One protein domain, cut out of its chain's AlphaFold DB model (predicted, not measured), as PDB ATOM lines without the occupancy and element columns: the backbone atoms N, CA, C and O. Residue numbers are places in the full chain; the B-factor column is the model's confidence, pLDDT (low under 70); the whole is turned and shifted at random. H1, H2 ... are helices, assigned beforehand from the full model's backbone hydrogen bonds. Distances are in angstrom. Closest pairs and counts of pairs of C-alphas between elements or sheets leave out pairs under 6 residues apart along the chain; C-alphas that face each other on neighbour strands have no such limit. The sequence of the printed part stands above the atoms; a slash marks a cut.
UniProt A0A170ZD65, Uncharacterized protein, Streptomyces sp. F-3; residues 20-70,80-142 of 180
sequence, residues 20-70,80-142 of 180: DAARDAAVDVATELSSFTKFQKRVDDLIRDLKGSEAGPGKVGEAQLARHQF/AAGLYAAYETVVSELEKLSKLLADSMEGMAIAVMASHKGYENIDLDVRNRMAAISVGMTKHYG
ATOM      1  N   ASP A  20     -31.919  66.735 152.712       67.44
ATOM      2  CA  ASP A  20     -31.680  67.965 151.947       67.44
ATOM      3  C   ASP A  20     -31.861  67.732 150.439       67.44
ATOM      4  O   ASP A  20     -32.610  68.466 149.800       67.44
ATOM      5  N   ALA A  21     -31.319  66.645 149.881       66.69
ATOM      6  CA  ALA A  21     -31.497  66.319 148.461       66.69
ATOM      7  C   ALA A  21     -32.972  66.087 148.067       66.69
ATOM      8  O   ALA A  21     -33.413  66.519 147.002       66.69
ATOM      9  N   ALA A  22     -33.759  65.430 148.925       66.25
ATOM     10  CA  ALA A  22     -35.191  65.233 148.687       66.25
ATOM     11  C   ALA A  22     -35.989  66.547 148.769       66.25
ATOM     12  O   ALA A  22     -36.960  66.732 148.034       66.25
ATOM     13  N   ARG A  23     -35.584  67.469 149.653       68.88
ATOM     14  CA  ARG A  23     -36.181  68.806 149.757       68.88
ATOM     15  C   ARG A  23     -35.850  69.672 148.556       68.88
ATOM     16  O   ARG A  23     -36.764  70.290 148.021       68.88
ATOM     17  N   ASP A  24     -34.598  69.672 148.116       73.25
ATOM     18  CA  ASP A  24     -34.174  70.415 146.932       73.25
ATOM     19  C   ASP A  24     -34.925  69.931 145.689       73.25
ATOM     20  O   ASP A  24     -35.495  70.748 144.973       73.25
ATOM     21  N   ALA A  25     -35.060  68.615 145.495       71.62
ATOM     22  CA  ALA A  25     -35.857  68.059 144.399       71.62
ATOM     23  C   ALA A  25     -37.343  68.469 144.473       71.62
ATOM     24  O   ALA A  25     -37.953  68.789 143.456       71.62
ATOM     25  N   ALA A  26     -37.941  68.496 145.668       68.69
ATOM     26  CA  ALA A  26     -39.325  68.940 145.838       68.69
ATOM     27  C   ALA A  26     -39.503  70.448 145.570       68.69
ATOM     28  O   ALA A  26     -40.516  70.859 144.999       68.69
ATOM     29  N   VAL A  27     -38.528  71.270 145.969       75.88
ATOM     30  CA  VAL A  27     -38.507  72.717 145.700       75.88
ATOM     31  C   VAL A  27     -38.331  72.991 144.209       75.88
ATOM     32  O   VAL A  27     -39.006  73.875 143.676       75.88
ATOM     33  N   ASP A  28     -37.485  72.221 143.529       78.19
ATOM     34  CA  ASP A  28     -37.248  72.345 142.091       78.19
ATOM     35  C   ASP A  28     -38.524  72.016 141.300       78.19
ATOM     36  O   ASP A  28     -39.034  72.856 140.558       78.19
ATOM     37  N   VAL A  29     -39.168  70.880 141.598       74.69
ATOM     38  CA  VAL A  29     -40.456  70.485 140.991       74.69
ATOM     39  C   VAL A  29     -41.557  71.520 141.252       74.69
ATOM     40  O   VAL A  29     -42.324  71.868 140.351       74.69
ATOM     41  N   ALA A  30     -41.652  72.054 142.474       73.25
ATOM     42  CA  ALA A  30     -42.622  73.103 142.792       73.25
ATOM     43  C   ALA A  30     -42.351  74.403 142.007       73.25
ATOM     44  O   ALA A  30     -43.287  75.095 141.589       73.25
ATOM     45  N   THR A  31     -41.078  74.729 141.785       82.75
ATOM     46  CA  THR A  31     -40.644  75.906 141.022       82.75
ATOM     47  C   THR A  31     -40.942  75.747 139.532       82.75
ATOM     48  O   THR A  31     -41.469  76.677 138.907       82.75
ATOM     49  N   GLU A  32     -40.687  74.570 138.966       81.75
ATOM     50  CA  GLU A  32     -41.031  74.237 137.584       81.75
ATOM     51  C   GLU A  32     -42.547  74.285 137.355       81.75
ATOM     52  O   GLU A  32     -43.013  74.978 136.446       81.75
ATOM     53  N   LEU A  33     -43.347  73.667 138.233       80.56
ATOM     54  CA  LEU A  33     -44.812  73.688 138.139       80.56
ATOM     55  C   LEU A  33     -45.378  75.117 138.212       80.56
ATOM     56  O   LEU A  33     -46.273  75.488 137.445       80.56
ATOM     57  N   SER A  34     -44.830  75.953 139.100       80.12
ATOM     58  CA  SER A  34     -45.172  77.379 139.189       80.12
ATOM     59  C   SER A  34     -44.838  78.128 137.895       80.12
ATOM     60  O   SER A  34     -45.615  78.969 137.433       80.12
ATOM     61  N   SER A  35     -43.696  77.817 137.283       85.44
ATOM     62  CA  SER A  35     -43.247  78.435 136.033       85.44
ATOM     63  C   SER A  35     -44.145  78.056 134.862       85.44
ATOM     64  O   SER A  35     -44.589  78.938 134.122       85.44
ATOM     65  N   PHE A  36     -44.511  76.779 134.747       82.19
ATOM     66  CA  PHE A  36     -45.463  76.341 133.733       82.19
ATOM     67  C   PHE A  36     -46.845  76.969 133.952       82.19
ATOM     68  O   PHE A  36     -47.447  77.443 132.991       82.19
ATOM     69  N   THR A  37     -47.334  77.061 135.196       82.62
ATOM     70  CA  THR A  37     -48.637  77.691 135.509       82.62
ATOM     71  C   THR A  37     -48.668  79.152 135.055       82.62
ATOM     72  O   THR A  37     -49.644  79.630 134.479       82.62
ATOM     73  N   LYS A  38     -47.566  79.882 135.259       86.12
ATOM     74  CA  LYS A  38     -47.429  81.263 134.776       86.12
ATOM     75  C   LYS A  38     -47.422  81.343 133.251       86.12
ATOM     76  O   LYS A  38     -47.966  82.302 132.707       86.12
ATOM     77  N   PHE A  39     -46.802  80.387 132.567       85.06
ATOM     78  CA  PHE A  39     -46.828  80.329 131.107       85.06
ATOM     79  C   PHE A  39     -48.244  80.061 130.586       85.06
ATOM     80  O   PHE A  39     -48.714  80.815 129.738       85.06
ATOM     81  N   GLN A  40     -48.954  79.081 131.154       88.06
ATOM     82  CA  GLN A  40     -50.354  78.791 130.828       88.06
ATOM     83  C   GLN A  40     -51.222  80.048 130.964       88.06
ATOM     84  O   GLN A  40     -51.902  80.439 130.018       88.06
ATOM     85  N   LYS A  41     -51.085  80.766 132.083       89.94
ATOM     86  CA  LYS A  41     -51.823  82.011 132.316       89.94
ATOM     87  C   LYS A  41     -51.516  83.094 131.280       89.94
ATOM     88  O   LYS A  41     -52.420  83.793 130.841       89.94
ATOM     89  N   ARG A  42     -50.251  83.230 130.866       90.19
ATOM     90  CA  ARG A  42     -49.861  84.180 129.811       90.19
ATOM     91  C   ARG A  42     -50.469  83.819 128.458       90.19
ATOM     92  O   ARG A  42     -50.850  84.724 127.724       90.19
ATOM     93  N   VAL A  43     -50.551  82.530 128.129       91.19
ATOM     94  CA  VAL A  43     -51.201  82.064 126.895       91.19
ATOM     95  C   VAL A  43     -52.706  82.342 126.947       91.19
ATOM     96  O   VAL A  43     -53.255  82.854 125.977       91.19
ATOM     97  N   ASP A  44     -53.359  82.103 128.083       89.50
ATOM     98  CA  ASP A  44     -54.783  82.409 128.269       89.50
ATOM     99  C   ASP A  44     -55.087  83.907 128.173       89.50
ATOM    100  O   ASP A  44     -56.038  84.310 127.498       89.50
ATOM    101  N   ASP A  45     -54.276  84.740 128.830       91.00
ATOM    102  CA  ASP A  45     -54.398  86.195 128.744       91.00
ATOM    103  C   ASP A  45     -54.209  86.661 127.293       91.00
ATOM    104  O   ASP A  45     -55.001  87.466 126.806       91.00
ATOM    105  N   LEU A  46     -53.243  86.090 126.564       89.38
ATOM    106  CA  LEU A  46     -53.041  86.381 125.145       89.38
ATOM    107  C   LEU A  46     -54.274  86.004 124.311       89.38
ATOM    108  O   LEU A  46     -54.736  86.820 123.521       89.38
ATOM    109  N   ILE A  47     -54.850  84.813 124.501       89.62
ATOM    110  CA  ILE A  47     -56.075  84.387 123.801       89.62
ATOM    111  C   ILE A  47     -57.235  85.350 124.094       89.62
ATOM    112  O   ILE A  47     -57.965  85.736 123.177       89.62
ATOM    113  N   ARG A  48     -57.410  85.761 125.357       88.38
ATOM    114  CA  ARG A  48     -58.456  86.715 125.757       88.38
ATOM    115  C   ARG A  48     -58.263  88.066 125.075       88.38
ATOM    116  O   ARG A  48     -59.219  88.600 124.514       88.38
ATOM    117  N   ASP A  49     -57.050  88.599 125.122       87.94
ATOM    118  CA  ASP A  49     -56.725  89.910 124.569       87.94
ATOM    119  C   ASP A  49     -56.856  89.901 123.039       87.94
ATOM    120  O   ASP A  49     -57.401  90.838 122.457       87.94
ATOM    121  N   LEU A  50     -56.461  88.804 122.381       84.62
ATOM    122  CA  LEU A  50     -56.671  88.605 120.948       84.62
ATOM    123  C   LEU A  50     -58.166  88.645 120.606       84.62
ATOM    124  O   LEU A  50     -58.560  89.427 119.741       84.62
ATOM    125  N   LYS A  51     -59.002  87.860 121.296       82.31
ATOM    126  CA  LYS A  51     -60.454  87.790 121.038       82.31
ATOM    127  C   LYS A  51     -61.176  89.108 121.337       82.31
ATOM    128  O   LYS A  51     -62.169  89.409 120.678       82.31
ATOM    129  N   GLY A  52     -60.700  89.864 122.328       80.69
ATOM    130  CA  GLY A  52     -61.264  91.152 122.740       80.69
ATOM    131  C   GLY A  52     -60.774  92.362 121.936       80.69
ATOM    132  O   GLY A  52     -61.367  93.433 122.043       80.69
ATOM    133  N   SER A  53     -59.710  92.208 121.147       80.25
ATOM    134  CA  SER A  53     -59.159  93.269 120.299       80.25
ATOM    135  C   SER A  53     -60.122  93.671 119.172       80.25
ATOM    136  O   SER A  53     -60.984  92.894 118.762       80.25
ATOM    137  N   GLU A  54     -59.941  94.868 118.603       66.81
ATOM    138  CA  GLU A  54     -60.663  95.305 117.394       66.81
ATOM    139  C   GLU A  54     -60.378  94.407 116.178       66.81
ATOM    140  O   GLU A  54     -61.188  94.326 115.258       66.81
ATOM    141  N   ALA A  55     -59.252  93.686 116.207       66.19
ATOM    142  CA  ALA A  55     -58.907  92.644 115.243       66.19
ATOM    143  C   ALA A  55     -59.511  91.264 115.583       66.19
ATOM    144  O   ALA A  55     -59.224  90.283 114.902       66.19
ATOM    145  N   GLY A  56     -60.322  91.171 116.640       69.19
ATOM    146  CA  GLY A  56     -60.990  89.943 117.044       69.19
ATOM    147  C   GLY A  56     -61.961  89.454 115.964       69.19
ATOM    148  O   GLY A  56     -62.534  90.262 115.224       69.19
ATOM    149  N   PRO A  57     -62.213  88.140 115.882       67.88
ATOM    150  CA  PRO A  57     -62.907  87.555 114.745       67.88
ATOM    151  C   PRO A  57     -64.343  88.094 114.635       67.88
ATOM    152  O   PRO A  57     -64.770  88.531 113.566       67.88
ATOM    153  N   GLY A  58     -65.059  88.204 115.757       70.31
ATOM    154  CA  GLY A  58     -66.398  88.799 115.773       70.31
ATOM    155  C   GLY A  58     -66.425  90.255 115.289       70.31
ATOM    156  O   GLY A  58     -67.312  90.633 114.529       70.31
ATOM    157  N   LYS A  59     -65.429  91.067 115.664       71.44
ATOM    158  CA  LYS A  59     -65.377  92.500 115.328       71.44
ATOM    159  C   LYS A  59     -64.917  92.760 113.898       71.44
ATOM    160  O   LYS A  59     -65.497  93.610 113.227       71.44
ATOM    161  N   VAL A  60     -63.960  91.983 113.393       69.19
ATOM    162  CA  VAL A  60     -63.559  92.012 111.978       69.19
ATOM    163  C   VAL A  60     -64.716  91.555 111.085       69.19
ATOM    164  O   VAL A  60     -64.974  92.175 110.055       69.19
ATOM    165  N   GLY A  61     -65.460  90.523 111.496       65.88
ATOM    166  CA  GLY A  61     -66.674  90.075 110.810       65.88
ATOM    167  C   GLY A  61     -67.779  91.137 110.791       65.88
ATOM    168  O   GLY A  61     -68.318  91.437 109.728       65.88
ATOM    169  N   GLU A  62     -68.073  91.768 111.933       69.50
ATOM    170  CA  GLU A  62     -69.034  92.881 112.038       69.50
ATOM    171  C   GLU A  62     -68.616  94.095 111.188       69.50
ATOM    172  O   GLU A  62     -69.449  94.683 110.500       69.50
ATOM    173  N   ALA A  63     -67.327  94.452 111.175       66.69
ATOM    174  CA  ALA A  63     -66.799  95.548 110.362       66.69
ATOM    175  C   ALA A  63     -66.885  95.251 108.853       66.69
ATOM    176  O   ALA A  63     -67.219  96.140 108.064       66.69
ATOM    177  N   GLN A  64     -66.657  93.998 108.439       64.31
ATOM    178  CA  GLN A  64     -66.937  93.555 107.069       64.31
ATOM    179  C   GLN A  64     -68.437  93.612 106.758       64.31
ATOM    180  O   GLN A  64     -68.828  94.078 105.685       64.31
ATOM    181  N   LEU A  65     -69.292  93.224 107.711       64.69
ATOM    182  CA  LEU A  65     -70.741  93.317 107.569       64.69
ATOM    183  C   LEU A  65     -71.210  94.786 107.471       64.69
ATOM    184  O   LEU A  65     -72.144  95.101 106.746       64.69
ATOM    185  N   ALA A  66     -70.528  95.733 108.103       66.19
ATOM    186  CA  ALA A  66     -70.796  97.152 107.886       66.19
ATOM    187  C   ALA A  66     -70.295  97.635 106.511       66.19
ATOM    188  O   ALA A  66     -70.939  98.467 105.882       66.19
ATOM    189  N   ARG A  67     -69.166  97.112 106.011       60.62
ATOM    190  CA  ARG A  67     -68.529  97.560 104.758       60.62
ATOM    191  C   ARG A  67     -69.141  96.964 103.486       60.62
ATOM    192  O   ARG A  67     -69.202  97.673 102.485       60.62
ATOM    193  N   HIS A  68     -69.665  95.735 103.512       60.81
ATOM    194  CA  HIS A  68     -70.384  95.164 102.359       60.81
ATOM    195  C   HIS A  68     -71.685  95.925 102.041       60.81
ATOM    196  O   HIS A  68     -72.096  95.977 100.884       60.81
ATOM    197  N   GLN A  69     -72.284  96.579 103.045       61.31
ATOM    198  CA  GLN A  69     -73.455  97.450 102.880       61.31
ATOM    199  C   GLN A  69     -73.129  98.716 102.066       61.31
ATOM    200  O   GLN A  69     -74.032  99.349 101.529       61.31
ATOM    201  N   PHE A  70     -71.845  99.079 101.936       54.88
ATOM    202  CA  PHE A  70     -71.395 100.265 101.198       54.88
ATOM    203  C   PHE A  70     -71.047 100.010  99.722       54.88
ATOM    204  O   PHE A  70     -70.409 100.850  99.101       54.88
ATOM    205  N   ALA A  80     -59.278  89.610 102.958       64.31
ATOM    206  CA  ALA A  80     -59.736  89.826 104.330       64.31
ATOM    207  C   ALA A  80     -60.405  88.578 104.927       64.31
ATOM    208  O   ALA A  80     -60.223  88.288 106.109       64.31
ATOM    209  N   ALA A  81     -61.134  87.804 104.115       68.25
ATOM    210  CA  ALA A  81     -61.661  86.503 104.527       68.25
ATOM    211  C   ALA A  81     -60.530  85.491 104.793       68.25
ATOM    212  O   ALA A  81     -60.596  84.733 105.761       68.25
ATOM    213  N   GLY A  82     -59.462  85.525 103.989       72.56
ATOM    214  CA  GLY A  82     -58.248  84.740 104.227       72.56
ATOM    215  C   GLY A  82     -57.554  85.109 105.542       72.56
ATOM    216  O   GLY A  82     -57.198  84.222 106.317       72.56
ATOM    217  N   LEU A  83     -57.428  86.407 105.840       77.56
ATOM    218  CA  LEU A  83     -56.877  86.890 107.110       77.56
ATOM    219  C   LEU A  83     -57.739  86.469 108.310       77.56
ATOM    220  O   LEU A  83     -57.197  86.026 109.320       77.56
ATOM    221  N   TYR A  84     -59.066  86.558 108.189       77.00
ATOM    222  CA  TYR A  84     -60.005  86.090 109.211       77.00
ATOM    223  C   TYR A  84     -59.842  84.587 109.489       77.00
ATOM    224  O   TYR A  84     -59.713  84.181 110.641       77.00
ATOM    225  N   ALA A  85     -59.784  83.758 108.442       80.38
ATOM    226  CA  ALA A  85     -59.613  82.312 108.584       80.38
ATOM    227  C   ALA A  85     -58.248  81.938 109.192       80.38
ATOM    228  O   ALA A  85     -58.160  81.051 110.046       80.38
ATOM    229  N   ALA A  86     -57.180  82.630 108.787       84.00
ATOM    230  CA  ALA A  86     -55.855  82.453 109.376       84.00
ATOM    231  C   ALA A  86     -55.848  82.831 110.865       84.00
ATOM    232  O   ALA A  86     -55.283  82.110 111.685       84.00
ATOM    233  N   TYR A  87     -56.524  83.921 111.226       83.69
ATOM    234  CA  TYR A  87     -56.663  84.358 112.608       83.69
ATOM    235  C   TYR A  87     -57.440  83.340 113.466       83.69
ATOM    236  O   TYR A  87     -56.964  82.958 114.534       83.69
ATOM    237  N   GLU A  88     -58.590  82.852 112.990       84.00
ATOM    238  CA  GLU A  88     -59.373  81.787 113.648       84.00
ATOM    239  C   GLU A  88     -58.523  80.536 113.894       84.00
ATOM    240  O   GLU A  88     -58.540  79.956 114.981       84.00
ATOM    241  N   THR A  89     -57.712  80.160 112.902       88.12
ATOM    242  CA  THR A  89     -56.792  79.026 113.021       88.12
ATOM    243  C   THR A  89     -55.795  79.252 114.156       88.12
ATOM    244  O   THR A  89     -55.649  78.388 115.017       88.12
ATOM    245  N   VAL A  90     -55.151  80.422 114.217       89.62
ATOM    246  CA  VAL A  90     -54.183  80.746 115.278       89.62
ATOM    247  C   VAL A  90     -54.834  80.716 116.662       89.62
ATOM    248  O   VAL A  90     -54.270  80.125 117.582       89.62
ATOM    249  N   VAL A  91     -56.022  81.306 116.820       88.19
ATOM    250  CA  VAL A  91     -56.738  81.293 118.106       88.19
ATOM    251  C   VAL A  91     -57.090  79.865 118.524       88.19
ATOM    252  O   VAL A  91     -56.836  79.491 119.667       88.19
ATOM    253  N   SER A  92     -57.599  79.047 117.601       87.19
ATOM    254  CA  SER A  92     -57.891  77.632 117.853       87.19
ATOM    255  C   SER A  92     -56.643  76.855 118.290       87.19
ATOM    256  O   SER A  92     -56.697  76.095 119.257       87.19
ATOM    257  N   GLU A  93     -55.510  77.034 117.611       90.94
ATOM    258  CA  GLU A  93     -54.267  76.342 117.973       90.94
ATOM    259  C   GLU A  93     -53.728  76.788 119.342       90.94
ATOM    260  O   GLU A  93     -53.310  75.944 120.134       90.94
ATOM    261  N   LEU A  94     -53.813  78.081 119.682       91.19
ATOM    262  CA  LEU A  94     -53.449  78.569 121.019       91.19
ATOM    263  C   LEU A  94     -54.370  77.994 122.108       91.19
ATOM    264  O   LEU A  94     -53.894  77.592 123.171       91.19
ATOM    265  N   GLU A  95     -55.676  77.895 121.846       89.44
ATOM    266  CA  GLU A  95     -56.634  77.286 122.773       89.44
ATOM    267  C   GLU A  95     -56.389  75.782 122.974       89.44
ATOM    268  O   GLU A  95     -56.616  75.273 124.075       89.44
ATOM    269  N   LYS A  96     -55.954  75.055 121.937       89.88
ATOM    270  CA  LYS A  96     -55.557  73.642 122.051       89.88
ATOM    271  C   LYS A  96     -54.271  73.497 122.854       89.88
ATOM    272  O   LYS A  96     -54.208  72.657 123.749       89.88
ATOM    273  N   LEU A  97     -53.279  74.339 122.566       90.75
ATOM    274  CA  LEU A  97     -52.008  74.350 123.279       90.75
ATOM    275  C   LEU A  97     -52.214  74.601 124.778       90.75
ATOM    276  O   LEU A  97     -51.665  73.860 125.589       90.75
ATOM    277  N   SER A  98     -53.027  75.600 125.148       87.88
ATOM    278  CA  SER A  98     -53.316  75.900 126.558       87.88
ATOM    279  C   SER A  98     -53.957  74.707 127.281       87.88
ATOM    280  O   SER A  98     -53.528  74.354 128.380       87.88
ATOM    281  N   LYS A  99     -54.917  74.019 126.641       87.19
ATOM    282  CA  LYS A  99     -55.560  72.821 127.214       87.19
ATOM    283  C   LYS A  99     -54.574  71.678 127.431       87.19
ATOM    284  O   LYS A  99     -54.498  71.156 128.535       87.19
ATOM    285  N   LEU A 100     -53.773  71.344 126.417       89.56
ATOM    286  CA  LEU A 100     -52.776  70.276 126.525       89.56
ATOM    287  C   LEU A 100     -51.777  70.551 127.658       89.56
ATOM    288  O   LEU A 100     -51.349  69.634 128.359       89.56
ATOM    289  N   LEU A 101     -51.417  71.819 127.862       87.69
ATOM    290  CA  LEU A 101     -50.536  72.208 128.956       87.69
ATOM    291  C   LEU A 101     -51.199  72.109 130.336       87.69
ATOM    292  O   LEU A 101     -50.530  71.765 131.306       87.69
ATOM    293  N   ALA A 102     -52.493  72.406 130.439       83.81
ATOM    294  CA  ALA A 102     -53.243  72.184 131.670       83.81
ATOM    295  C   ALA A 102     -53.319  70.683 132.004       83.81
ATOM    296  O   ALA A 102     -53.040  70.293 133.138       83.81
ATOM    297  N   ASP A 103     -53.588  69.842 131.001       85.56
ATOM    298  CA  ASP A 103     -53.632  68.384 131.154       85.56
ATOM    299  C   ASP A 103     -52.276  67.820 131.615       85.56
ATOM    300  O   ASP A 103     -52.222  66.925 132.462       85.56
ATOM    301  N   SER A 104     -51.158  68.365 131.115       82.06
ATOM    302  CA  SER A 104     -49.819  67.926 131.530       82.06
ATOM    303  C   SER A 104     -49.494  68.304 132.979       82.06
ATOM    304  O   SER A 104     -48.921  67.488 133.706       82.06
ATOM    305  N   MET A 105     -49.908  69.490 133.442       81.69
ATOM    306  CA  MET A 105     -49.783  69.879 134.853       81.69
ATOM    307  C   MET A 105     -50.595  68.971 135.764       81.69
ATOM    308  O   MET A 105     -50.108  68.565 136.819       81.69
ATOM    309  N   GLU A 106     -51.826  68.650 135.367       80.62
ATOM    310  CA  GLU A 106     -52.691  67.780 136.151       80.62
ATOM    311  C   GLU A 106     -52.137  66.350 136.200       80.62
ATOM    312  O   GLU A 106     -52.032  65.771 137.284       80.62
ATOM    313  N   GLY A 107     -51.671  65.816 135.067       80.81
ATOM    314  CA  GLY A 107     -51.012  64.511 134.996       80.81
ATOM    315  C   GLY A 107     -49.769  64.419 135.887       80.81
ATOM    316  O   GLY A 107     -49.613  63.453 136.638       80.81
ATOM    317  N   MET A 108     -48.912  65.443 135.877       80.12
ATOM    318  CA  MET A 108     -47.738  65.498 136.756       80.12
ATOM    319  C   MET A 108     -48.118  65.639 138.232       80.12
ATOM    320  O   MET A 108     -47.551  64.944 139.073       80.12
ATOM    321  N   ALA A 109     -49.098  66.482 138.570       72.19
ATOM    322  CA  ALA A 109     -49.571  66.627 139.946       72.19
ATOM    323  C   ALA A 109     -50.111  65.298 140.502       72.19
ATOM    324  O   ALA A 109     -49.827  64.941 141.647       72.19
ATOM    325  N   ILE A 110     -50.833  64.532 139.680       72.88
ATOM    326  CA  ILE A 110     -51.301  63.186 140.029       72.88
ATOM    327  C   ILE A 110     -50.115  62.235 140.232       72.88
ATOM    328  O   ILE A 110     -50.075  61.530 141.240       72.88
ATOM    329  N   ALA A 111     -49.127  62.241 139.333       72.31
ATOM    330  CA  ALA A 111     -47.941  61.391 139.441       72.31
ATOM    331  C   ALA A 111     -47.108  61.685 140.705       72.31
ATOM    332  O   ALA A 111     -46.687  60.756 141.393       72.31
ATOM    333  N   VAL A 112     -46.925  62.963 141.063       69.88
ATOM    334  CA  VAL A 112     -46.243  63.382 142.303       69.88
ATOM    335  C   VAL A 112     -47.045  62.983 143.543       69.88
ATOM    336  O   VAL A 112     -46.486  62.500 144.526       69.88
ATOM    337  N   MET A 113     -48.373  63.130 143.520       65.50
ATOM    338  CA  MET A 113     -49.202  62.650 144.631       65.50
ATOM    339  C   MET A 113     -49.144  61.124 144.781       65.50
ATOM    340  O   MET A 113     -49.130  60.631 145.911       65.50
ATOM    341  N   ALA A 114     -49.079  60.384 143.671       62.31
ATOM    342  CA  ALA A 114     -48.942  58.931 143.669       62.31
ATOM    343  C   ALA A 114     -47.565  58.465 144.176       62.31
ATOM    344  O   ALA A 114     -47.488  57.442 144.851       62.31
ATOM    345  N   SER A 115     -46.489  59.216 143.914       65.62
ATOM    346  CA  SER A 115     -45.147  58.891 144.418       65.62
ATOM    347  C   SER A 115     -44.962  59.225 145.903       65.62
ATOM    348  O   SER A 115     -44.238  58.519 146.602       65.62
ATOM    349  N   HIS A 116     -45.642  60.260 146.412       55.56
ATOM    350  CA  HIS A 116     -45.529  60.697 147.809       55.56
ATOM    351  C   HIS A 116     -46.443  59.921 148.780       55.56
ATOM    352  O   HIS A 116     -46.169  59.856 149.980       55.56
ATOM    353  N   LYS A 117     -47.549  59.337 148.303       49.12
ATOM    354  CA  LYS A 117     -48.461  58.519 149.116       49.12
ATOM    355  C   LYS A 117     -48.359  57.057 148.697       49.12
ATOM    356  O   LYS A 117     -49.107  56.602 147.840       49.12
ATOM    357  N   GLY A 118     -47.479  56.300 149.350       52.03
ATOM    358  CA  GLY A 118     -47.538  54.840 149.309       52.03
ATOM    359  C   GLY A 118     -48.941  54.347 149.696       52.03
ATOM    360  O   GLY A 118     -49.336  54.460 150.850       52.03
ATOM    361  N   TYR A 119     -49.691  53.897 148.691       45.88
ATOM    362  CA  TYR A 119     -50.841  52.978 148.642       45.88
ATOM    363  C   TYR A 119     -51.990  52.966 149.684       45.88
ATOM    364  O   TYR A 119     -52.991  52.326 149.385       45.88
ATOM    365  N   GLU A 120     -51.971  53.657 150.830       47.88
ATOM    366  CA  GLU A 120     -53.021  53.460 151.863       47.88
ATOM    367  C   GLU A 120     -54.089  54.563 151.984       47.88
ATOM    368  O   GLU A 120     -55.178  54.294 152.477       47.88
ATOM    369  N   ASN A 121     -53.854  55.792 151.506       47.44
ATOM    370  CA  ASN A 121     -54.770  56.929 151.755       47.44
ATOM    371  C   ASN A 121     -55.268  57.653 150.488       47.44
ATOM    372  O   ASN A 121     -55.728  58.794 150.551       47.44
ATOM    373  N   ILE A 122     -55.145  57.020 149.321       52.03
ATOM    374  CA  ILE A 122     -55.504  57.610 148.018       52.03
ATOM    375  C   ILE A 122     -57.007  57.461 147.713       52.03
ATOM    376  O   ILE A 122     -57.562  58.182 146.893       52.03
ATOM    377  N   ASP A 123     -57.710  56.581 148.419       59.00
ATOM    378  CA  ASP A 123     -58.863  55.926 147.817       59.00
ATOM    379  C   ASP A 123     -60.160  56.758 147.752       59.00
ATOM    380  O   ASP A 123     -60.976  56.523 146.875       59.00
ATOM    381  N   LEU A 124     -60.386  57.759 148.611       54.31
ATOM    382  CA  LEU A 124     -61.660  58.505 148.589       54.31
ATOM    383  C   LEU A 124     -61.607  59.789 147.751       54.31
ATOM    384  O   LEU A 124     -62.482  60.037 146.921       54.31
ATOM    385  N   ASP A 125     -60.573  60.605 147.953       58.34
ATOM    386  CA  ASP A 125     -60.428  61.894 147.265       58.34
ATOM    387  C   ASP A 125     -60.053  61.704 145.788       58.34
ATOM    388  O   ASP A 125     -60.604  62.370 144.909       58.34
ATOM    389  N   VAL A 126     -59.202  60.712 145.490       58.47
ATOM    390  CA  VAL A 126     -58.873  60.369 144.102       58.47
ATOM    391  C   VAL A 126     -60.055  59.724 143.410       58.47
ATOM    392  O   VAL A 126     -60.317  60.104 142.281       58.47
ATOM    393  N   ARG A 127     -60.849  58.857 144.055       58.12
ATOM    394  CA  ARG A 127     -62.095  58.368 143.437       58.12
ATOM    395  C   ARG A 127     -63.061  59.507 143.111       58.12
ATOM    396  O   ARG A 127     -63.629  59.504 142.024       58.12
ATOM    397  N   ASN A 128     -63.216  60.497 143.992       62.00
ATOM    398  CA  ASN A 128     -64.074  61.657 143.729       62.00
ATOM    399  C   ASN A 128     -63.556  62.519 142.566       62.00
ATOM    400  O   ASN A 128     -64.343  62.922 141.707       62.00
ATOM    401  N   ARG A 129     -62.241  62.767 142.484       63.06
ATOM    402  CA  ARG A 129     -61.640  63.495 141.349       63.06
ATOM    403  C   ARG A 129     -61.650  62.684 140.058       63.06
ATOM    404  O   ARG A 129     -61.991  63.231 139.020       63.06
ATOM    405  N   MET A 130     -61.383  61.383 140.116       59.81
ATOM    406  CA  MET A 130     -61.474  60.466 138.977       59.81
ATOM    407  C   MET A 130     -62.914  60.394 138.456       59.81
ATOM    408  O   MET A 130     -63.127  60.411 137.248       59.81
ATOM    409  N   ALA A 131     -63.912  60.395 139.347       60.41
ATOM    410  CA  ALA A 131     -65.320  60.480 138.974       60.41
ATOM    411  C   ALA A 131     -65.625  61.808 138.266       60.41
ATOM    412  O   ALA A 131     -66.207  61.796 137.183       60.41
ATOM    413  N   ALA A 132     -65.165  62.942 138.803       64.25
ATOM    414  CA  ALA A 132     -65.343  64.248 138.168       64.25
ATOM    415  C   ALA A 132     -64.680  64.328 136.778       64.25
ATOM    416  O   ALA A 132     -65.305  64.789 135.819       64.25
ATOM    417  N   ILE A 133     -63.457  63.807 136.646       61.09
ATOM    418  CA  ILE A 133     -62.719  63.727 135.379       61.09
ATOM    419  C   ILE A 133     -63.441  62.796 134.394       61.09
ATOM    420  O   ILE A 133     -63.649  63.169 133.242       61.09
ATOM    421  N   SER A 134     -63.912  61.624 134.833       58.44
ATOM    422  CA  SER A 134     -64.647  60.674 133.982       58.44
ATOM    423  C   SER A 134     -65.961  61.251 133.447       58.44
ATOM    424  O   SER A 134     -66.305  61.041 132.283       58.44
ATOM    425  N   VAL A 135     -66.672  62.044 134.255       60.06
ATOM    426  CA  VAL A 135     -67.896  62.742 133.844       60.06
ATOM    427  C   VAL A 135     -67.579  63.817 132.802       60.06
ATOM    428  O   VAL A 135     -68.287  63.919 131.798       60.06
ATOM    429  N   GLY A 136     -66.495  64.578 132.989       58.91
ATOM    430  CA  GLY A 136     -66.022  65.553 132.002       58.91
ATOM    431  C   GLY A 136     -65.603  64.903 130.678       58.91
ATOM    432  O   GLY A 136     -65.971  65.379 129.605       58.91
ATOM    433  N   MET A 137     -64.912  63.765 130.751       54.59
ATOM    434  CA  MET A 137     -64.382  63.037 129.596       54.59
ATOM    435  C   MET A 137     -65.484  62.328 128.796       54.59
ATOM    436  O   MET A 137     -65.513  62.416 127.568       54.59
ATOM    437  N   THR A 138     -66.466  61.721 129.473       55.12
ATOM    438  CA  THR A 138     -67.633  61.083 128.830       55.12
ATOM    439  C   THR A 138     -68.450  62.096 128.023       55.12
ATOM    440  O   THR A 138     -68.965  61.774 126.952       55.12
ATOM    441  N   LYS A 139     -68.529  63.345 128.499       55.69
ATOM    442  CA  LYS A 139     -69.267  64.423 127.833       55.69
ATOM    443  C   LYS A 139     -68.594  64.916 126.545       55.69
ATOM    444  O   LYS A 139     -69.287  65.436 125.675       55.69
ATOM    445  N   HIS A 140     -67.275  64.753 126.422       47.69
ATOM    446  CA  HIS A 140     -66.499  65.230 125.273       47.69
ATOM    447  C   HIS A 140     -66.064  64.134 124.293       47.69
ATOM    448  O   HIS A 140     -65.880  64.448 123.121       47.69
ATOM    449  N   TYR A 141     -65.934  62.876 124.728       48.16
ATOM    450  CA  TYR A 141     -65.339  61.809 123.908       48.16
ATOM    451  C   TYR A 141     -66.251  60.612 123.593       48.16
ATOM    452  O   TYR A 141     -65.852  59.742 122.827       48.16
ATOM    453  N   GLY A 142     -67.481  60.558 124.115       46.50
ATOM    454  CA  GLY A 142     -68.485  59.582 123.659       46.50
ATOM    455  C   GLY A 142     -68.121  58.101 123.854       46.50
ATOM    456  O   GLY A 142     -68.693  57.247 123.183       46.50
TER     457      GLY A 142
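AT A GLANCE: This is residues 20 to 70 and 80 to 142 of the 180 residues of an uncharacterized protein of Streptomyces sp. F-3 (UniProt A0A170ZD65). One long helix, H3, runs through the middle of a flat, open arrangement, with H1 beside it on one side in the opposite sense and H2 following nearly in line after H1, along the other end of H3. Beyond the end of H3 the chain folds back into H4, which reaches no other helix; residues 127 to 142 stick out free. The printed part has 114 residues with four named helices, in the order H1, H2, H3, H4, and no named strand, and its class is all helix. It is extended, with a radius of gyration of the C-alphas of 21.0 A, and its spans are 71 by 37 by 18 A.

HOW THE PARTS SIT: H3, residues 80 to 116, is the longest helix and touches two others. H1, residues 20 to 52, touches H3 at a shallow tilt of 22 degrees, and the two run opposite ways. Their closest C-alphas, those of Gln 40 and Ser 98, are 5.9 A apart, and H3 touches H1 with residues 91 to 105 alone. H2, residues 57 to 68, touches H3 at a shallow tilt of 9 degrees, also running opposite ways. Their closest C-alphas, those of Pro 57 and Tyr 84, are 6.4 A apart; H2 touches H3 with residues 57 to 61 alone, and H3 touches H2 with residues 84 to 88 alone. H1 and H2 are close but not clearly touching: their closest C-alphas, those of Lys 51 and Pro 57, are 6.8 A apart. They run the same way at a shallow tilt of 13 degrees. H4, residues 125 to 141, is apart from H1, H2 and H3. In H1, H2, H3 and H4 every O i to N i+4 pair is within hydrogen-bond range.

IN THESE COORDINATES: H3 measures 54.2 A from C-alpha 80 to C-alpha 116. H1 begins with C-alpha 20 at (-31.680, 67.965, 151.947) and measures 47.6 A. H2 measures 16.3 A from C-alpha 57 at (-62.907, 87.555, 114.745). H4 measures 23.9 A and ends with C-alpha 141 at (-65.339, 61.809, 123.908).

THE WHOLE: The two C-alphas farthest apart are those of Asp 20 and Phe 70, at 72.1 A. Residues 71 to 79 are not printed, and C-alphas 70 and 80 are 16.0 A apart across this cut, which lies in the link from H2 to H3. The link from H1 to H2 is tight and that from H3 to H4 is short. Residues 20 to 25, 65 to 70 and 115 to 121 also stand free. Mean pLDDT of the printed part is 72.5; 53 residues are under 70, among them residues 60 to 70 and 112 to 142.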